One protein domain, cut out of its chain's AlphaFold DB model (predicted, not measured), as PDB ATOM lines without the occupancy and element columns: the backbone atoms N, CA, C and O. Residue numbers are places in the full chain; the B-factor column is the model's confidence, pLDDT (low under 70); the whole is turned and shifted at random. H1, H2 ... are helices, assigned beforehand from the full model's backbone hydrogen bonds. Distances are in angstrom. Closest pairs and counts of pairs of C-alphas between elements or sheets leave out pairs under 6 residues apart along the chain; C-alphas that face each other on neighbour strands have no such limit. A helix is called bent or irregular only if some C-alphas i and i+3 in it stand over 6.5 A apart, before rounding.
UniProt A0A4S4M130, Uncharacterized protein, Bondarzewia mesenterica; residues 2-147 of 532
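Overview. This is residues 2 to 147 of the 532 residues of an uncharacterized protein of Bondarzewia mesenterica (UniProt A0A4S4M130). Four helical segments, H2, H3, H4b and H5, make a long up-and-down bundle, each running against the one before it, with short H1 packed on H2 and H3. The turn at Asp 70, between H3 and arm H4a, and Ser 109, just before H5, lie at opposite ends of the long axis. The 146 printed residues include six named helices, H1 to H6 in chain order, and no named strand: all helix. The whole is only just compact, close to loose, with a radius of gyration of the C-alphas of 17.2 A and spans of 64 by 35 by 25 A.

Arrangement. H4, residues 72 to 100, was assigned as one helix by its hydrogen bonds but is bent, C-alphas 80 and 83 being 7.0 A apart; its arms are H4a, residues 72 to 80, and H4b, residues 83 to 100. H4b touches H2, residues 18 to 37, the same way at a shallow tilt of 20 degrees, with closest C-alphas Ala 37 and Ser 100 at 5.4 A. H2 is irregular, with C-alphas 19 and 22 7.7 A apart. H4b forms a hairpin with H5, residues 110 to 136; their closest C-alphas, Leu 95 and Asn 123, are 6.8 A apart. H3, residues 42 to 68, touches H5 with residues 44 to 52 alone, the closest C-alphas being Leu 48 and Leu 131, 5.2 A. H1, residues 5 to 10, touches H2, with closest C-alphas Thr 10 and Ala 28 at 5.3 A. H6, residues 138 to 141, is close but not clearly touching H3. O i to N i+4 pairs are all within hydrogen-bond range in H1, H3, H4a and H5, 9 of 16 in H2 and 12 of 14 in H4b; H6 is too short for one.

Along the chain. H3 measures 39.4 A, H5 39.0 A, H2 28.7 A and H4b 25.7 A. C-alpha 5 begins H1 at (-2.641, -1.578, -126.676); C-alpha 141 ends H6 at (-28.057, 1.258, -119.280).

Size, cuts and confidence. The C-alphas of Asp 70 and Ser 109 are farthest apart, 64.1 A. The printed part has no cut and no long link. Its mean pLDDT is 89.6; residues 2, 3 and 106 are under 70.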
ATOM      1  N   SER A   2       3.127 -10.575-125.348       41.19
ATOM      2  CA  SER A   2       2.854  -9.144-125.156       41.19
ATOM      3  C   SER A   2       1.685  -8.769-126.062       41.19
ATOM      4  O   SER A   2       1.868  -8.763-127.277       41.19
ATOM      5  N   SER A   3       0.495  -8.525-125.512       57.16
ATOM      6  CA  SER A   3      -0.599  -7.930-126.282       57.16
ATOM      7  C   SER A   3      -0.307  -6.441-126.501       57.16
ATOM      8  O   SER A   3       0.266  -5.773-125.639       57.16
ATOM      9  N   SER A   4      -0.614  -5.931-127.692       74.19
ATOM     10  CA  SER A   4      -0.511  -4.500-128.003       74.19
ATOM     11  C   SER A   4      -1.685  -3.726-127.384       74.19
ATOM     12  O   SER A   4      -2.743  -4.306-127.141       74.19
ATOM     13  N   LEU A   5      -1.532  -2.417-127.152       72.06
ATOM     14  CA  LEU A   5      -2.641  -1.578-126.676       72.06
ATOM     15  C   LEU A   5      -3.824  -1.615-127.651       72.06
ATOM     16  O   LEU A   5      -4.950  -1.814-127.214       72.06
ATOM     17  N   LEU A   6      -3.554  -1.524-128.958       73.75
ATOM     18  CA  LEU A   6      -4.583  -1.635-129.990       73.75
ATOM     19  C   LEU A   6      -5.328  -2.967-129.870       73.75
ATOM     20  O   LEU A   6      -6.543  -2.960-129.741       73.75
ATOM     21  N   SER A   7      -4.615  -4.096-129.770       76.31
ATOM     22  CA  SER A   7      -5.274  -5.393-129.551       76.31
ATOM     23  C   SER A   7      -6.075  -5.435-128.250       76.31
ATOM     24  O   SER A   7      -7.157  -5.999-128.243       76.31
ATOM     25  N   ASN A   8      -5.606  -4.799-127.174       77.38
ATOM     26  CA  ASN A   8      -6.362  -4.739-125.921       77.38
ATOM     27  C   ASN A   8      -7.604  -3.848-126.020       77.38
ATOM     28  O   ASN A   8      -8.515  -4.054-125.234       77.38
ATOM     29  N   LEU A   9      -7.646  -2.868-126.925       76.19
ATOM     30  CA  LEU A   9      -8.807  -2.002-127.157       76.19
ATOM     31  C   LEU A   9      -9.777  -2.592-128.190       76.19
ATOM     32  O   LEU A   9     -10.963  -2.279-128.158       76.19
ATOM     33  N   THR A  10      -9.300  -3.461-129.085       80.88
ATOM     34  CA  THR A  10     -10.085  -3.996-130.210       80.88
ATOM     35  C   THR A  10     -10.363  -5.496-130.126       80.88
ATOM     36  O   THR A  10     -10.976  -6.044-131.041       80.88
ATOM     37  N   GLU A  11      -9.932  -6.187-129.065       83.31
ATOM     38  CA  GLU A  11     -10.259  -7.601-128.842       83.31
ATOM     39  C   GLU A  11     -11.766  -7.762-128.608       83.31
ATOM     40  O   GLU A  11     -12.298  -7.486-127.534       83.31
ATOM     41  N   MET A  12     -12.459  -8.171-129.666       81.81
ATOM     42  CA  MET A  12     -13.912  -8.285-129.755       81.81
ATOM     43  C   MET A  12     -14.323  -9.733-130.030       81.81
ATOM     44  O   MET A  12     -13.506 -10.532-130.493       81.81
ATOM     45  N   ASP A  13     -15.593 -10.067-129.774       77.75
ATOM     46  CA  ASP A  13     -16.142 -11.405-130.035       77.75
ATOM     47  C   ASP A  13     -15.818 -11.876-131.472       77.75
ATOM     48  O   ASP A  13     -16.202 -11.256-132.471       77.75
ATOM     49  N   ALA A  14     -15.071 -12.981-131.576       70.88
ATOM     50  CA  ALA A  14     -14.657 -13.564-132.850       70.88
ATOM     51  C   ALA A  14     -15.848 -14.119-133.651       70.88
ATOM     52  O   ALA A  14     -15.760 -14.216-134.873       70.88
ATOM     53  N   ASN A  15     -16.955 -14.425-132.969       78.06
ATOM     54  CA  ASN A  15     -18.200 -14.925-133.550       78.06
ATOM     55  C   ASN A  15     -19.306 -13.854-133.528       78.06
ATOM     56  O   ASN A  15     -20.476 -14.179-133.328       78.06
ATOM     57  N   ALA A  16     -18.937 -12.579-133.685       85.50
ATOM     58  CA  ALA A  16     -19.894 -11.481-133.735       85.50
ATOM     59  C   ALA A  16     -20.940 -11.659-134.851       85.50
ATOM     60  O   ALA A  16     -20.637 -12.135-135.948       85.50
ATOM     61  N   ALA A  17     -22.173 -11.256-134.559       90.12
ATOM     62  CA  ALA A  17     -23.297 -11.325-135.471       90.12
ATOM     63  C   ALA A  17     -23.194 -10.249-136.570       90.12
ATOM     64  O   ALA A  17     -22.820  -9.110-136.260       90.12
ATOM     65  N   PRO A  18     -23.632 -10.542-137.815       92.00
ATOM     66  CA  PRO A  18     -23.566  -9.594-138.936       92.00
ATOM     67  C   PRO A  18     -24.272  -8.257-138.677       92.00
ATOM     68  O   PRO A  18     -23.873  -7.224-139.204       92.00
ATOM     69  N   ALA A  19     -25.302  -8.253-137.824       90.88
ATOM     70  CA  ALA A  19     -26.022  -7.043-137.423       90.88
ATOM     71  C   ALA A  19     -25.147  -6.021-136.668       90.88
ATOM     72  O   ALA A  19     -25.579  -4.897-136.459       90.88
ATOM     73  N   THR A  20     -23.936  -6.402-136.246       94.56
ATOM     74  CA  THR A  20     -23.008  -5.538-135.503       94.56
ATOM     75  C   THR A  20     -21.708  -5.246-136.262       94.56
ATOM     76  O   THR A  20     -20.792  -4.641-135.701       94.56
ATOM     77  N   ASP A  21     -21.610  -5.630-137.541       91.94
ATOM     78  CA  ASP A  21     -20.391  -5.462-138.348       91.94
ATOM     79  C   ASP A  21     -19.966  -3.991-138.485       91.94
ATOM     80  O   ASP A  21     -18.774  -3.684-138.427       91.94
ATOM     81  N   VAL A  22     -20.928  -3.069-138.609       92.75
ATOM     82  CA  VAL A  22     -20.658  -1.623-138.685       92.75
ATOM     83  C   VAL A  22     -20.033  -1.123-137.385       92.75
ATOM     84  O   VAL A  22     -18.993  -0.470-137.416       92.75
ATOM     85  N   ILE A  23     -20.608  -1.492-136.237       95.88
ATOM     86  CA  ILE A  23     -20.083  -1.147-134.909       95.88
ATOM     87  C   ILE A  23     -18.651  -1.673-134.752       95.88
ATOM     88  O   ILE A  23     -17.753  -0.931-134.351       95.88
ATOM     89  N   LYS A  24     -18.416  -2.939-135.120       94.06
ATOM     90  CA  LYS A  24     -17.088  -3.565-135.072       94.06
ATOM     91  C   LYS A  24     -16.077  -2.813-135.934       94.06
ATOM     92  O   LYS A  24     -14.972  -2.543-135.467       94.06
ATOM     93  N   TYR A  25     -16.453  -2.467-137.165       91.69
ATOM     94  CA  TYR A  25     -15.604  -1.715-138.085       91.69
ATOM     95  C   TYR A  25     -15.268  -0.323-137.537       91.69
ATOM     96  O   TYR A  25     -14.098   0.052-137.497       91.69
ATOM     97  N   LEU A  26     -16.266   0.423-137.050       93.06
ATOM     98  CA  LEU A  26     -16.061   1.760-136.484       93.06
ATOM     99  C   LEU A  26     -15.104   1.730-135.286       93.06
ATOM    100  O   LEU A  26     -14.201   2.559-135.204       93.06
ATOM    101  N   ILE A  27     -15.250   0.755-134.385       94.31
ATOM    102  CA  ILE A  27     -14.363   0.622-133.222       94.31
ATOM    103  C   ILE A  27     -12.953   0.191-133.652       94.31
ATOM    104  O   ILE A  27     -11.985   0.862-133.297       94.31
ATOM    105  N   ALA A  28     -12.821  -0.921-134.385       88.88
ATOM    106  CA  ALA A  28     -11.526  -1.554-134.651       88.88
ATOM    107  C   ALA A  28     -10.690  -0.836-135.712       88.88
ATOM    108  O   ALA A  28      -9.482  -0.690-135.539       88.88
ATOM    109  N   GLU A  29     -11.327  -0.423-136.807       86.50
ATOM    110  CA  GLU A  29     -10.632   0.045-138.010       86.50
ATOM    111  C   GLU A  29     -10.593   1.572-138.105       86.50
ATOM    112  O   GLU A  29      -9.724   2.115-138.779       86.50
ATOM    113  N   SER A  30     -11.517   2.274-137.439       89.00
ATOM    114  CA  SER A  30     -11.614   3.735-137.513       89.00
ATOM    115  C   SER A  30     -11.161   4.419-136.222       89.00
ATOM    116  O   SER A  30     -10.174   5.141-136.233       89.00
ATOM    117  N   ILE A  31     -11.830   4.178-135.094       93.25
ATOM    118  CA  ILE A  31     -11.639   4.990-133.883       93.25
ATOM    119  C   ILE A  31     -10.414   4.546-133.074       93.25
ATOM    120  O   ILE A  31      -9.626   5.382-132.637       93.25
ATOM    121  N   ALA A  32     -10.236   3.242-132.836       89.25
ATOM    122  CA  ALA A  32      -9.152   2.755-131.980       89.25
ATOM    123  C   ALA A  32      -7.735   3.070-132.509       89.25
ATOM    124  O   ALA A  32      -6.879   3.403-131.681       89.25
ATOM    125  N   PRO A  33      -7.451   3.013-133.830       87.44
ATOM    126  CA  PRO A  33      -6.168   3.457-134.374       87.44
ATOM    127  C   PRO A  33      -5.878   4.934-134.082       87.44
ATOM    128  O   PRO A  33      -4.780   5.249-133.621       87.44
ATOM    129  N   ASP A  34      -6.866   5.813-134.268       90.31
ATOM    130  CA  ASP A  34      -6.728   7.249-133.998       90.31
ATOM    131  C   ASP A  34      -6.535   7.522-132.505       90.31
ATOM    132  O   ASP A  34      -5.606   8.229-132.122       90.31
ATOM    133  N   VAL A  35      -7.336   6.887-131.645       91.00
ATOM    134  CA  VAL A  35      -7.218   7.005-130.181       91.00
ATOM    135  C   VAL A  35      -5.842   6.552-129.685       91.00
ATOM    136  O   VAL A  35      -5.285   7.165-128.776       91.00
ATOM    137  N   CYS A  36      -5.243   5.523-130.295       88.19
ATOM    138  CA  CYS A  36      -3.872   5.106-129.981       88.19
ATOM    139  C   CYS A  36      -2.811   6.165-130.338       88.19
ATOM    140  O   CYS A  36      -1.702   6.108-129.804       88.19
ATOM    141  N   ALA A  37      -3.118   7.100-131.242       87.62
ATOM    142  CA  ALA A  37      -2.227   8.185-131.645       87.62
ATOM    143  C   ALA A  37      -2.410   9.469-130.815       87.62
ATOM    144  O   ALA A  37      -1.587  10.383-130.926       87.62
ATOM    145  N   PHE A  38      -3.445   9.544-129.971       91.94
ATOM    146  CA  PHE A  38      -3.714  10.723-129.152       91.94
ATOM    147  C   PHE A  38      -2.550  11.022-128.214       91.94
ATOM    148  O   PHE A  38      -1.973  10.137-127.579       91.94
ATOM    149  N   ARG A  39      -2.246  12.311-128.073       89.75
ATOM    150  CA  ARG A  39      -1.242  12.804-127.119       89.75
ATOM    151  C   ARG A  39      -1.842  13.576-125.947       89.75
ATOM    152  O   ARG A  39      -1.135  13.918-125.011       89.75
ATOM    153  N   ARG A  40      -3.143  13.852-126.001       91.62
ATOM    154  CA  ARG A  40      -3.943  14.495-124.951       91.62
ATOM    155  C   ARG A  40      -5.322  13.820-124.917       91.62
ATOM    156  O   ARG A  40      -5.653  13.093-125.848       91.62
ATOM    157  N   ASN A  41      -6.099  14.004-123.847       92.94
ATOM    158  CA  ASN A  41      -7.398  13.323-123.657       92.94
ATOM    159  C   ASN A  41      -7.320  11.777-123.747       92.94
ATOM    160  O   ASN A  41      -8.259  11.111-124.191       92.94
ATOM    161  N   THR A  42      -6.183  11.194-123.363       92.50
ATOM    162  CA  THR A  42      -5.885   9.767-123.555       92.50
ATOM    163  C   THR A  42      -6.762   8.854-122.699       92.50
ATOM    164  O   THR A  42      -7.390   7.931-123.212       92.50
ATOM    165  N   GLN A  43      -6.851   9.114-121.395       94.06
ATOM    166  CA  GLN A  43      -7.526   8.250-120.431       94.06
ATOM    167  C   GLN A  43      -9.035   8.211-120.652       94.06
ATOM    168  O   GLN A  43      -9.640   7.143-120.523       94.06
ATOM    169  N   VAL A  44      -9.632   9.355-120.991       95.19
ATOM    170  CA  VAL A  44     -11.044   9.459-121.373       95.19
ATOM    171  C   VAL A  44     -11.306   8.668-122.652       95.19
ATOM    172  O   VAL A  44     -12.253   7.886-122.705       95.19
ATOM    173  N   SER A  45     -10.443   8.807-123.659       93.94
ATOM    174  CA  SER A  45     -10.633   8.159-124.963       93.94
ATOM    175  C   SER A  45     -10.442   6.643-124.903       93.94
ATOM    176  O   SER A  45     -11.209   5.906-125.518       93.94
ATOM    177  N   TYR A  46      -9.498   6.150-124.094       93.19
ATOM    178  CA  TYR A  46      -9.349   4.711-123.851       93.19
ATOM    179  C   TYR A  46     -10.593   4.111-123.195       93.19
ATOM    180  O   TYR A  46     -11.077   3.080-123.652       93.19
ATOM    181  N   ARG A  47     -11.157   4.779-122.180       93.56
ATOM    182  CA  ARG A  47     -12.406   4.346-121.527       93.56
ATOM    183  C   ARG A  47     -13.606   4.407-122.455       93.56
ATOM    184  O   ARG A  47     -14.510   3.589-122.336       93.56
ATOM    185  N   LEU A  48     -13.614   5.363-123.379       94.69
ATOM    186  CA  LEU A  48     -14.647   5.465-124.399       94.69
ATOM    187  C   LEU A  48     -14.623   4.225-125.296       94.69
ATOM    188  O   LEU A  48     -15.635   3.531-125.395       94.69
ATOM    189  N   VAL A  49     -13.470   3.908-125.891       93.94
ATOM    190  CA  VAL A  49     -13.320   2.731-126.761       93.94
ATOM    191  C   VAL A  49     -13.617   1.439-125.995       93.94
ATOM    192  O   VAL A  49     -14.356   0.589-126.490       93.94
ATOM    193  N   ASP A  50     -13.118   1.323-124.764       92.12
ATOM    194  CA  ASP A  50     -13.365   0.181-123.882       92.12
ATOM    195  C   ASP A  50     -14.862  -0.003-123.580       92.12
ATOM    196  O   ASP A  50     -15.413  -1.092-123.754       92.12
ATOM    197  N   ARG A  51     -15.570   1.083-123.237       93.44
ATOM    198  CA  ARG A  51     -17.018   1.050-122.998       93.44
ATOM    199  C   ARG A  51     -17.801   0.698-124.260       93.44
ATOM    200  O   ARG A  51     -18.725  -0.109-124.183       93.44
ATOM    201  N   ALA A  52     -17.453   1.278-125.406       94.62
ATOM    202  CA  ALA A  52     -18.109   0.971-126.677       94.62
ATOM    203  C   ALA A  52     -17.951  -0.513-127.042       94.62
ATOM    204  O   ALA A  52     -18.916  -1.167-127.444       94.62
ATOM    205  N   ARG A  53     -16.755  -1.066-126.821       94.00
ATOM    206  CA  ARG A  53     -16.467  -2.489-127.003       94.00
ATOM    207  C   ARG A  53     -17.280  -3.371-126.055       94.00
ATOM    208  O   ARG A  53     -17.816  -4.392-126.483       94.00
ATOM    209  N   ASP A  54     -17.401  -2.995-124.787       92.81
ATOM    210  CA  ASP A  54     -18.200  -3.752-123.819       92.81
ATOM    211  C   ASP A  54     -19.682  -3.793-124.210       92.81
ATOM    212  O   ASP A  54     -20.306  -4.856-124.156       92.81
ATOM    213  N   ILE A  55     -20.233  -2.665-124.670       94.88
ATOM    214  CA  ILE A  55     -21.608  -2.597-125.181       94.88
ATOM    215  C   ILE A  55     -21.755  -3.501-126.413       94.88
ATOM    216  O   ILE A  55     -22.683  -4.308-126.466       94.88
ATOM    217  N   PHE A  56     -20.816  -3.443-127.362       95.56
ATOM    218  CA  PHE A  56     -20.787  -4.328-128.531       95.56
ATOM    219  C   PHE A  56     -20.784  -5.819-128.141       95.56
ATOM    220  O   PHE A  56     -21.577  -6.610-128.662       95.56
ATOM    221  N   ASN A  57     -19.929  -6.214-127.194       94.38
ATOM    222  CA  ASN A  57     -19.845  -7.594-126.715       94.38
ATOM    223  C   ASN A  57     -21.145  -8.021-126.011       94.38
ATOM    224  O   ASN A  57     -21.589  -9.170-126.134       94.38
ATOM    225  N   ARG A  58     -21.796  -7.096-125.295       94.25
ATOM    226  CA  ARG A  58     -23.077  -7.346-124.629       94.25
ATOM    227  C   ARG A  58     -24.217  -7.526-125.629       94.25
ATOM    228  O   ARG A  58     -24.970  -8.484-125.475       94.25
ATOM    229  N   ILE A  59     -24.297  -6.690-126.668       95.31
ATOM    230  CA  ILE A  59     -25.249  -6.839-127.785       95.31
ATOM    231  C   ILE A  59     -25.095  -8.228-128.417       95.31
ATOM    232  O   ILE A  59     -26.066  -8.973-128.509       95.31
ATOM    233  N   ASN A  60     -23.867  -8.627-128.761       94.88
ATOM    234  CA  ASN A  60     -23.597  -9.937-129.362       94.88
ATOM    235  C   ASN A  60     -23.947 -11.115-128.441       94.88
ATOM    236  O   ASN A  60     -24.432 -12.147-128.902       94.88
ATOM    237  N   THR A  61     -23.769 -10.957-127.128       93.50
ATOM    238  CA  THR A  61     -24.205 -11.963-126.147       93.50
ATOM    239  C   THR A  61     -25.729 -12.111-126.122       93.50
ATOM    240  O   THR A  61     -26.226 -13.232-126.023       93.50
ATOM    241  N   LEU A  62     -26.478 -11.008-126.231       93.50
ATOM    242  CA  LEU A  62     -27.942 -11.050-126.291       93.50
ATOM    243  C   LEU A  62     -28.449 -11.660-127.599       93.50
ATOM    244  O   LEU A  62     -29.366 -12.473-127.545       93.50
ATOM    245  N   ILE A  63     -27.831 -11.334-128.740       93.62
ATOM    246  CA  ILE A  63     -28.177 -11.936-130.039       93.62
ATOM    247  C   ILE A  63     -28.036 -13.463-129.965       93.62
ATOM    248  O   ILE A  63     -28.989 -14.177-130.261       93.62
ATOM    249  N   ARG A  64     -26.899 -13.964-129.459       91.81
ATOM    250  CA  ARG A  64     -26.681 -15.410-129.268       91.81
ATOM    251  C   ARG A  64     -27.722 -16.047-128.344       91.81
ATOM    252  O   ARG A  64     -28.200 -17.138-128.623       91.81
ATOM    253  N   SER A  65     -28.103 -15.361-127.264       91.00
ATOM    254  CA  SER A  65     -29.144 -15.850-126.352       91.00
ATOM    255  C   SER A  65     -30.516 -15.960-127.024       91.00
ATOM    256  O   SER A  65     -31.248 -16.889-126.708       91.00
ATOM    257  N   VAL A  66     -30.864 -15.052-127.940       92.06
ATOM    258  CA  VAL A  66     -32.136 -15.098-128.688       92.06
ATOM    259  C   VAL A  66     -32.129 -16.185-129.768       92.06
ATOM    260  O   VAL A  66     -33.170 -16.768-130.053       92.06
ATOM    261  N   ASP A  67     -30.965 -16.507-130.338       87.56
ATOM    262  CA  ASP A  67     -30.830 -17.631-131.276       87.56
ATOM    263  C   ASP A  67     -31.029 -18.997-130.587       87.56
ATOM    264  O   ASP A  67     -31.453 -19.966-131.223       87.56
ATOM    265  N   GLU A  68     -30.728 -19.083-129.288       88.75
ATOM    266  CA  GLU A  68     -30.826 -20.309-128.484       88.75
ATOM    267  C   GLU A  68     -32.155 -20.427-127.709       88.75
ATOM    268  O   GLU A  68     -32.637 -21.541-127.481       88.75
ATOM    269  N   GLU A  69     -32.768 -19.303-127.317       87.94
ATOM    270  CA  GLU A  69     -33.944 -19.231-126.440       87.94
ATOM    271  C   GLU A  69     -35.012 -18.242-126.960       87.94
ATOM    272  O   GLU A  69     -34.696 -17.174-127.475       87.94
ATOM    273  N   ASP A  70     -36.301 -18.540-126.744       87.62
ATOM    274  CA  ASP A  70     -37.427 -17.639-127.075       87.62
ATOM    275  C   ASP A  70     -37.544 -16.485-126.051       87.62
ATOM    276  O   ASP A  70     -38.439 -16.458-125.202       87.62
ATOM    277  N   ASN A  71     -36.578 -15.558-126.078       90.69
ATOM    278  CA  ASN A  71     -36.450 -14.450-125.127       90.69
ATOM    279  C   ASN A  71     -36.643 -13.073-125.792       90.69
ATOM    280  O   ASN A  71     -35.692 -12.396-126.186       90.69
ATOM    281  N   TRP A  72     -37.901 -12.633-125.859       92.81
ATOM    282  CA  TRP A  72     -38.300 -11.349-126.448       92.81
ATOM    283  C   TRP A  72     -37.736 -10.111-125.727       92.81
ATOM    284  O   TRP A  72     -37.485  -9.100-126.371       92.81
ATOM    285  N   ASP A  73     -37.459 -10.187-124.421       93.50
ATOM    286  CA  ASP A  73     -36.845  -9.072-123.677       93.50
ATOM    287  C   ASP A  73     -35.393  -8.828-124.129       93.50
ATOM    288  O   ASP A  73     -34.967  -7.685-124.300       93.50
ATOM    289  N   ASN A  74     -34.637  -9.898-124.399       93.50
ATOM    290  CA  ASN A  74     -33.296  -9.777-124.974       93.50
ATOM    291  C   ASN A  74     -33.344  -9.232-126.409       93.50
ATOM    292  O   ASN A  74     -32.483  -8.425-126.767       93.50
ATOM    293  N   TYR A  75     -34.355  -9.627-127.195       94.44
ATOM    294  CA  TYR A  75     -34.591  -9.106-128.545       94.44
ATOM    295  C   TYR A  75     -34.809  -7.589-128.548       94.44
ATOM    296  O   TYR A  75     -34.108  -6.858-129.253       94.44
ATOM    297  N   ASP A  76     -35.715  -7.102-127.701       94.88
ATOM    298  CA  ASP A  76     -36.014  -5.672-127.589       94.88
ATOM    299  C   ASP A  76     -34.780  -4.873-127.132       94.88
ATOM    300  O   ASP A  76     -34.504  -3.786-127.641       94.88
ATOM    301  N   LYS A  77     -33.982  -5.427-126.210       95.06
ATOM    302  CA  LYS A  77     -32.768  -4.771-125.699       95.06
ATOM    303  C   LYS A  77     -31.674  -4.616-126.747       95.06
ATOM    304  O   LYS A  77     -31.094  -3.536-126.842       95.06
ATOM    305  N   PHE A  78     -31.345  -5.671-127.499       94.62
ATOM    306  CA  PHE A  78     -30.250  -5.570-128.467       94.62
ATOM    307  C   PHE A  78     -30.655  -4.721-129.676       94.62
ATOM    308  O   PHE A  78     -29.850  -3.915-130.139       94.62
ATOM    309  N   THR A  79     -31.900  -4.837-130.152       95.62
ATOM    310  CA  THR A  79     -32.391  -4.040-131.291       95.62
ATOM    311  C   THR A  79     -32.453  -2.551-130.955       95.62
ATOM    312  O   THR A  79     -32.041  -1.729-131.767       95.62
ATOM    313  N   ALA A  80     -32.859  -2.191-129.733       95.81
ATOM    314  CA  ALA A  80     -32.883  -0.801-129.281       95.81
ATOM    315  C   ALA A  80     -31.488  -0.177-129.071       95.81
ATOM    316  O   ALA A  80     -31.390   1.042-128.936       95.81
ATOM    317  N   ALA A  81     -30.420  -0.980-128.998       96.19
ATOM    318  CA  ALA A  81     -29.071  -0.511-128.683       96.19
ATOM    319  C   ALA A  81     -28.136  -0.371-129.896       96.19
ATOM    320  O   ALA A  81     -27.148   0.354-129.786       96.19
ATOM    321  N   ILE A  82     -28.431  -1.025-131.027       96.06
ATOM    322  CA  ILE A  82     -27.580  -0.994-132.231       96.06
ATOM    323  C   ILE A  82     -27.530   0.416-132.834       96.06
ATOM    324  O   ILE A  82     -26.463   1.031-132.811       96.06
ATOM    325  N   ASP A  83     -28.666   0.964-133.283       94.88
ATOM    326  CA  ASP A  83     -28.694   2.265-133.972       94.88
ATOM    327  C   ASP A  83     -28.109   3.409-133.118       94.88
ATOM    328  O   ASP A  83     -27.278   4.166-133.627       94.88
ATOM    329  N   PRO A  84     -28.437   3.535-131.808       96.62
ATOM    330  CA  PRO A  84     -27.827   4.571-130.980       96.62
ATOM    331  C   PRO A  84     -26.313   4.408-130.838       96.62
ATOM    332  O   PRO A  84     -25.601   5.407-130.763       96.62
ATOM    333  N   LEU A  85     -25.791   3.176-130.774       96.56
ATOM    334  CA  LEU A  85     -24.345   2.969-130.681       96.56
ATOM    335  C   LEU A  85     -23.654   3.350-131.993       96.56
ATOM    336  O   LEU A  85     -22.627   4.028-131.957       96.56
ATOM    337  N   GLU A  86     -24.226   2.982-133.139       95.75
ATOM    338  CA  GLU A  86     -23.711   3.381-134.451       95.75
ATOM    339  C   GLU A  86     -23.661   4.905-134.602       95.75
ATOM    340  O   GLU A  86     -22.609   5.450-134.931       95.75
ATOM    341  N   GLU A  87     -24.749   5.616-134.287       94.75
ATOM    342  CA  GLU A  87     -24.818   7.082-134.384       94.75
ATOM    343  C   GLU A  87     -23.734   7.776-133.539       94.75
ATOM    344  O   GLU A  87     -23.081   8.735-133.981       94.75
ATOM    345  N   ARG A  88     -23.492   7.267-132.324       93.62
ATOM    346  CA  ARG A  88     -22.438   7.787-131.443       93.62
ATOM    347  C   ARG A  88     -21.044   7.518-131.990       93.62
ATOM    348  O   ARG A  88     -20.206   8.417-131.951       93.62
ATOM    349  N   LEU A  89     -20.801   6.324-132.523       95.56
ATOM    350  CA  LEU A  89     -19.509   5.971-133.105       95.56
ATOM    351  C   LEU A  89     -19.222   6.760-134.389       95.56
ATOM    352  O   LEU A  89     -18.113   7.261-134.540       95.56
ATOM    353  N   PHE A  90     -20.215   6.983-135.256       93.56
ATOM    354  CA  PHE A  90     -20.053   7.848-136.430       93.56
ATOM    355  C   PHE A  90     -19.642   9.271-136.050       93.56
ATOM    356  O   PHE A  90     -18.734   9.844-136.654       93.56
ATOM    357  N   SER A  91     -20.285   9.832-135.025       91.31
ATOM    358  CA  SER A  91     -19.945  11.167-134.522       91.31
ATOM    359  C   SER A  91     -18.521  11.216-133.957       91.31
ATOM    360  O   SER A  91     -17.835  12.231-134.077       91.31
ATOM    361  N   LEU A  92     -18.062  10.114-133.358       94.62
ATOM    362  CA  LEU A  92     -16.732  10.011-132.775       94.62
ATOM    363  C   LEU A  92     -15.623   9.851-133.817       94.62
ATOM    364  O   LEU A  92     -14.532  10.350-133.574       94.62
ATOM    365  N   THR A  93     -15.874   9.212-134.963       92.19
ATOM    366  CA  THR A  93     -14.862   9.044-136.021       92.19
ATOM    367  C   THR A  93     -14.231  10.377-136.424       92.19
ATOM    368  O   THR A  93     -13.013  10.513-136.381       92.19
ATOM    369  N   ALA A  94     -15.048  11.388-136.736       90.19
ATOM    370  CA  ALA A  94     -14.539  12.703-137.133       90.19
ATOM    371  C   ALA A  94     -13.787  13.410-135.992       90.19
ATOM    372  O   ALA A  94     -12.779  14.074-136.218       90.19
ATOM    373  N   LEU A  95     -14.270  13.257-134.756       93.88
ATOM    374  CA  LEU A  95     -13.626  13.826-133.575       93.88
ATOM    375  C   LEU A  95     -12.275  13.156-133.280       93.88
ATOM    376  O   LEU A  95     -11.337  13.832-132.863       93.88
ATOM    377  N   ALA A  96     -12.168  11.844-133.494       92.31
ATOM    378  CA  ALA A  96     -10.944  11.094-133.261       92.31
ATOM    379  C   ALA A  96      -9.880  11.373-134.326       92.31
ATOM    380  O   ALA A  96      -8.728  11.623-133.973       92.31
ATOM    381  N   GLU A  97     -10.274  11.426-135.597       91.31
ATOM    382  CA  GLU A  97      -9.392  11.840-136.690       91.31
ATOM    383  C   GLU A  97      -8.840  13.252-136.440       91.31
ATOM    384  O   GLU A  97      -7.643  13.509-136.585       91.31
ATOM    385  N   ASP A  98      -9.704  14.176-136.011       90.88
ATOM    386  CA  ASP A  98      -9.289  15.538-135.719       90.88
ATOM    387  C   ASP A  98      -8.291  15.593-134.553       90.88
ATOM    388  O   ASP A  98      -7.231  16.206-134.693       90.88
ATOM    389  N   GLU A  99      -8.585  14.924-133.434       92.38
ATOM    390  CA  GLU A  99      -7.765  14.942-132.218       92.38
ATOM    391  C   GLU A  99      -6.420  14.211-132.368       92.38
ATOM    392  O   GLU A  99      -5.429  14.644-131.775       92.38
ATOM    393  N   SER A 100      -6.333  13.160-133.194       89.62
ATOM    394  CA  SER A 100      -5.095  12.382-133.400       89.62
ATOM    395  C   SER A 100      -3.949  13.215-133.987       89.62
ATOM    396  O   SER A 100      -2.771  12.953-133.732       89.62
ATOM    397  N   SER A 101      -4.294  14.268-134.729       86.94
ATOM    398  CA  SER A 101      -3.347  15.218-135.314       86.94
ATOM    399  C   SER A 101      -2.898  16.329-134.352       86.94
ATOM    400  O   SER A 101      -2.044  17.141-134.713       86.94
ATOM    401  N   GLN A 102      -3.467  16.406-133.142       86.50
ATOM    402  CA  GLN A 102      -3.304  17.541-132.233       86.50
ATOM    403  C   GLN A 102      -2.416  17.208-131.031       86.50
ATOM    404  O   GLN A 102      -2.466  16.120-130.458       86.50
ATOM    405  N   TYR A 103      -1.627  18.190-130.588       85.38
ATOM    406  CA  TYR A 103      -0.891  18.106-129.327       85.38
ATOM    407  C   TYR A 103      -0.603  19.497-128.752       85.38
ATOM    408  O   TYR A 103      -1.503  20.147-128.218       85.38
ATOM    409  N   LEU A 104       0.642  19.949-128.865       82.12
ATOM    410  CA  LEU A 104       1.076  21.303-128.577       82.12
ATOM    411  C   LEU A 104       1.053  22.109-129.876       82.12
ATOM    412  O   LEU A 104       1.193  21.567-130.970       82.12
ATOM    413  N   SER A 105       0.777  23.399-129.748       72.25
ATOM    414  CA  SER A 105       0.562  24.281-130.886       72.25
ATOM    415  C   SER A 105       1.894  24.730-131.502       72.25
ATOM    416  O   SER A 105       2.520  25.632-130.953       72.25
ATOM    417  N   ASP A 106       2.228  24.235-132.696       68.56
ATOM    418  CA  ASP A 106       3.311  24.758-133.558       68.56
ATOM    419  C   ASP A 106       2.846  25.993-134.363       68.56
ATOM    420  O   ASP A 106       3.106  26.141-135.559       68.56
ATOM    421  N   SER A 107       2.041  26.852-133.734       70.12
ATOM    422  CA  SER A 107       1.374  27.954-134.429       70.12
ATOM    423  C   SER A 107       2.378  28.976-134.938       70.12
ATOM    424  O   SER A 107       3.247  29.433-134.205       70.12
ATOM    425  N   THR A 108       2.176  29.413-136.178       74.19
ATOM    426  CA  THR A 108       2.966  30.474-136.815       74.19
ATOM    427  C   THR A 108       2.395  31.871-136.582       74.19
ATOM    428  O   THR A 108       3.012  32.848-136.985       74.19
ATOM    429  N   SER A 109       1.227  31.993-135.939       78.25
ATOM    430  CA  SER A 109       0.605  33.277-135.587       78.25
ATOM    431  C   SER A 109      -0.213  33.198-134.292       78.25
ATOM    432  O   SER A 109      -0.608  32.112-133.856       78.25
ATOM    433  N   LEU A 110      -0.520  34.356-133.693       80.94
ATOM    434  CA  LEU A 110      -1.384  34.444-132.508       80.94
ATOM    435  C   LEU A 110      -2.800  33.921-132.781       80.94
ATOM    436  O   LEU A 110      -3.347  33.198-131.955       80.94
ATOM    437  N   ASP A 111      -3.391  34.248-133.931       83.75
ATOM    438  CA  ASP A 111      -4.750  33.800-134.258       83.75
ATOM    439  C   ASP A 111      -4.819  32.275-134.417       83.75
ATOM    440  O   ASP A 111      -5.784  31.649-133.970       83.75
ATOM    441  N   ALA A 112      -3.772  31.659-134.977       85.06
ATOM    442  CA  ALA A 112      -3.645  30.203-135.018       85.06
ATOM    443  C   ALA A 112      -3.535  29.603-133.604       85.06
ATOM    444  O   ALA A 112      -4.201  28.608-133.313       85.06
ATOM    445  N   CYS A 113      -2.786  30.249-132.701       87.94
ATOM    446  CA  CYS A 113      -2.691  29.833-131.301       87.94
ATOM    447  C   CYS A 113      -4.061  29.886-130.605       87.94
ATOM    448  O   CYS A 113      -4.487  28.889-130.026       87.94
ATOM    449  N   ILE A 114      -4.788  31.002-130.721       89.44
ATOM    450  CA  ILE A 114      -6.124  31.164-130.124       89.44
ATOM    451  C   ILE A 114      -7.107  30.136-130.702       89.44
ATOM    452  O   ILE A 114      -7.848  29.502-129.955       89.44
ATOM    453  N   THR A 115      -7.066  29.907-132.017       90.56
ATOM    454  CA  THR A 115      -7.895  28.889-132.682       90.56
ATOM    455  C   THR A 115      -7.594  27.485-132.151       90.56
ATOM    456  O   THR A 115      -8.513  26.705-131.908       90.56
ATOM    457  N   SER A 116      -6.316  27.167-131.917       91.25
ATOM    458  CA  SER A 116      -5.895  25.889-131.336       91.25
ATOM    459  C   SER A 116      -6.441  25.685-129.917       91.25
ATOM    460  O   SER A 116      -6.869  24.581-129.577       91.25
ATOM    461  N   VAL A 117      -6.529  26.752-129.112       93.75
ATOM    462  CA  VAL A 117      -7.157  26.700-127.779       93.75
ATOM    463  C   VAL A 117      -8.639  26.356-127.871       93.75
ATOM    464  O   VAL A 117      -9.090  25.428-127.199       93.75
ATOM    465  N   SER A 118      -9.394  27.046-128.730       92.88
ATOM    466  CA  SER A 118     -10.818  26.748-128.933       92.88
ATOM    467  C   SER A 118     -11.037  25.328-129.458       92.88
ATOM    468  O   SER A 118     -11.986  24.652-129.063       92.88
ATOM    469  N   LYS A 119     -10.134  24.847-130.319       92.62
ATOM    470  CA  LYS A 119     -10.170  23.483-130.848       92.62
ATOM    471  C   LYS A 119      -9.932  22.439-129.755       92.62
ATOM    472  O   LYS A 119     -10.691  21.480-129.654       92.62
ATOM    473  N   TRP A 120      -8.927  22.645-128.902       94.88
ATOM    474  CA  TRP A 120      -8.691  21.800-127.728       94.88
ATOM    475  C   TRP A 120      -9.923  21.722-126.819       94.88
ATOM    476  O   TRP A 120     -10.334  20.628-126.435       94.88
ATOM    477  N   GLU A 121     -10.525  22.870-126.503       95.19
ATOM    478  CA  GLU A 121     -11.695  22.953-125.626       95.19
ATOM    479  C   GLU A 121     -12.891  22.187-126.209       95.19
ATOM    480  O   GLU A 121     -13.506  21.370-125.516       95.19
ATOM    481  N   SER A 122     -13.161  22.379-127.504       95.31
ATOM    482  CA  SER A 122     -14.205  21.657-128.235       95.31
ATOM    483  C   SER A 122     -13.971  20.144-128.218       95.31
ATOM    484  O   SER A 122     -14.885  19.385-127.889       95.31
ATOM    485  N   ASN A 123     -12.747  19.689-128.508       95.19
ATOM    486  CA  ASN A 123     -12.441  18.259-128.563       95.19
ATOM    487  C   ASN A 123     -12.531  17.604-127.179       95.19
ATOM    488  O   ASN A 123     -13.144  16.544-127.030       95.19
ATOM    489  N   ARG A 124     -12.012  18.274-126.140       95.56
ATOM    490  CA  ARG A 124     -12.155  17.856-124.736       95.56
ATOM    491  C   ARG A 124     -13.627  17.697-124.351       95.56
ATOM    492  O   ARG A 124     -14.004  16.676-123.773       95.56
ATOM    493  N   ALA A 125     -14.465  18.687-124.660       96.00
ATOM    494  CA  ALA A 125     -15.894  18.646-124.356       96.00
ATOM    495  C   ALA A 125     -16.619  17.534-125.135       96.00
ATOM    496  O   ALA A 125     -17.439  16.813-124.555       96.00
ATOM    497  N   GLY A 126     -16.280  17.356-126.415       95.88
ATOM    498  CA  GLY A 126     -16.832  16.315-127.281       95.88
ATOM    499  C   GLY A 126     -16.547  14.910-126.757       95.88
ATOM    500  O   GLY A 126     -17.480  14.133-126.556       95.88
ATOM    501  N   LEU A 127     -15.284  14.604-126.438       96.38
ATOM    502  CA  LEU A 127     -14.868  13.280-125.955       96.38
ATOM    503  C   LEU A 127     -15.527  12.925-124.617       96.38
ATOM    504  O   LEU A 127     -16.015  11.812-124.425       96.38
ATOM    505  N   ARG A 128     -15.602  13.890-123.695       95.56
ATOM    506  CA  ARG A 128     -16.251  13.697-122.390       95.56
ATOM    507  C   ARG A 128     -17.758  13.518-122.503       95.56
ATOM    508  O   ARG A 128     -18.332  12.731-121.754       95.56
ATOM    509  N   THR A 129     -18.396  14.243-123.419       94.69
ATOM    510  CA  THR A 129     -19.831  14.093-123.694       94.69
ATOM    511  C   THR A 129     -20.113  12.729-124.307       94.69
ATOM    512  O   THR A 129     -20.971  12.015-123.801       94.69
ATOM    513  N   ALA A 130     -19.326  12.314-125.302       95.06
ATOM    514  CA  ALA A 130     -19.446  10.995-125.911       95.06
ATOM    515  C   ALA A 130     -19.281   9.868-124.878       95.06
ATOM    516  O   ALA A 130     -20.104   8.956-124.831       95.06
ATOM    517  N   LEU A 131     -18.282   9.963-123.990       95.19
ATOM    518  CA  LEU A 131     -18.108   9.000-122.901       95.19
ATOM    519  C   LEU A 131     -19.321   8.983-121.960       95.19
ATOM    520  O   LEU A 131     -19.867   7.918-121.689       95.19
ATOM    521  N   ARG A 132     -19.778  10.148-121.483       92.44
ATOM    522  CA  ARG A 132     -20.941  10.246-120.583       92.44
ATOM    523  C   ARG A 132     -22.204   9.655-121.208       92.44
ATOM    524  O   ARG A 132     -22.977   8.996-120.512       92.44
ATOM    525  N   ASP A 133     -22.410   9.858-122.501       92.50
ATOM    526  CA  ASP A 133     -23.570   9.336-123.219       92.50
ATOM    527  C   ASP A 133     -23.570   7.800-123.244       92.50
ATOM    528  O   ASP A 133     -24.611   7.190-122.996       92.50
ATOM    529  N   LEU A 134     -22.404   7.156-123.408       93.94
ATOM    530  CA  LEU A 134     -22.274   5.690-123.323       93.94
ATOM    531  C   LEU A 134     -22.621   5.109-121.936       93.94
ATOM    532  O   LEU A 134     -22.886   3.911-121.811       93.94
ATOM    533  N   PHE A 135     -22.628   5.946-120.897       91.69
ATOM    534  CA  PHE A 135     -22.975   5.578-119.520       91.69
ATOM    535  C   PHE A 135     -24.359   6.051-119.071       91.69
ATOM    536  O   PHE A 135     -24.795   5.685-117.987       91.69
ATOM    537  N   SER A 136     -25.055   6.875-119.853       91.38
ATOM    538  CA  SER A 136     -26.328   7.478-119.427       91.38
ATOM    539  C   SER A 136     -27.479   7.238-120.395       91.38
ATOM    540  O   SER A 136     -28.640   7.338-119.996       91.38
ATOM    541  N   HIS A 137     -27.191   6.871-121.646       94.06
ATOM    542  CA  HIS A 137     -28.230   6.552-122.613       94.06
ATOM    543  C   HIS A 137     -29.012   5.307-122.171       94.06
ATOM    544  O   HIS A 137     -28.436   4.262-121.853       94.06
ATOM    545  N   SER A 138     -30.343   5.404-122.181       93.62
ATOM    546  CA  SER A 138     -31.242   4.373-121.645       93.62
ATOM    547  C   SER A 138     -31.030   3.001-122.291       93.62
ATOM    548  O   SER A 138     -31.020   1.994-121.585       93.62
ATOM    549  N   ALA A 139     -30.790   2.966-123.607       93.62
ATOM    550  CA  ALA A 139     -30.518   1.729-124.340       93.62
ATOM    551  C   ALA A 139     -29.252   1.006-123.845       93.62
ATOM    552  O   ALA A 139     -29.245  -0.216-123.766       93.62
ATOM    553  N   PHE A 140     -28.203   1.735-123.448       94.69
ATOM    554  CA  PHE A 140     -26.959   1.130-122.955       94.69
ATOM    555  C   PHE A 140     -27.062   0.755-121.476       94.69
ATOM    556  O   PHE A 140     -26.584  -0.301-121.068       94.69
ATOM    557  N   MET A 141     -27.767   1.565-120.683       92.50
ATOM    558  CA  MET A 141     -28.057   1.258-119.280       92.50
ATOM    559  C   MET A 141     -28.901  -0.008-119.110       92.50
ATOM    560  O   MET A 141     -28.735  -0.729-118.129       92.50
ATOM    561  N   ALA A 142     -29.780  -0.307-120.072       90.94
ATOM    562  CA  ALA A 142     -30.543  -1.553-120.097       90.94
ATOM    563  C   ALA A 142     -29.665  -2.797-120.345       90.94
ATOM    564  O   ALA A 142     -30.061  -3.907-119.979       90.94
ATOM    565  N   LEU A 143     -28.487  -2.621-120.958       90.50
ATOM    566  CA  LEU A 143     -27.526  -3.691-121.240       90.50
ATOM    567  C   LEU A 143     -26.566  -3.933-120.073       90.50
ATOM    568  O   LEU A 143     -26.265  -5.092-119.764       90.50
ATOM    569  N   ASP A 144     -26.088  -2.847-119.463       87.25
ATOM    570  CA  ASP A 144     -25.147  -2.841-118.345       87.25
ATOM    571  C   ASP A 144     -25.244  -1.527-117.553       87.25
ATOM    572  O   ASP A 144     -24.875  -0.461-118.052       87.25
ATOM    573  N   SER A 145     -25.711  -1.620-116.304       82.31
ATOM    574  CA  SER A 145     -26.013  -0.487-115.426       82.31
ATOM    575  C   SER A 145     -24.884  -0.130-114.450       82.31
ATOM    576  O   SER A 145     -25.163   0.321-113.335       82.31
ATOM    577  N   ARG A 146     -23.624  -0.398-114.807       84.69
ATOM    578  CA  ARG A 146     -22.471  -0.089-113.950       84.69
ATOM    579  C   ARG A 146     -22.319   1.411-113.678       84.69
ATOM    580  O   ARG A 146     -22.513   2.239-114.567       84.69
ATOM    581  N   ASP A 147     -21.956   1.740-112.439       82.00
ATOM    582  CA  ASP A 147     -21.615   3.101-112.015       82.00
ATOM    583  C   ASP A 147     -20.093   3.268-112.001       82.00
ATOM    584  O   ASP A 147     -19.423   2.862-111.053       82.00
TER     585      ASP A 147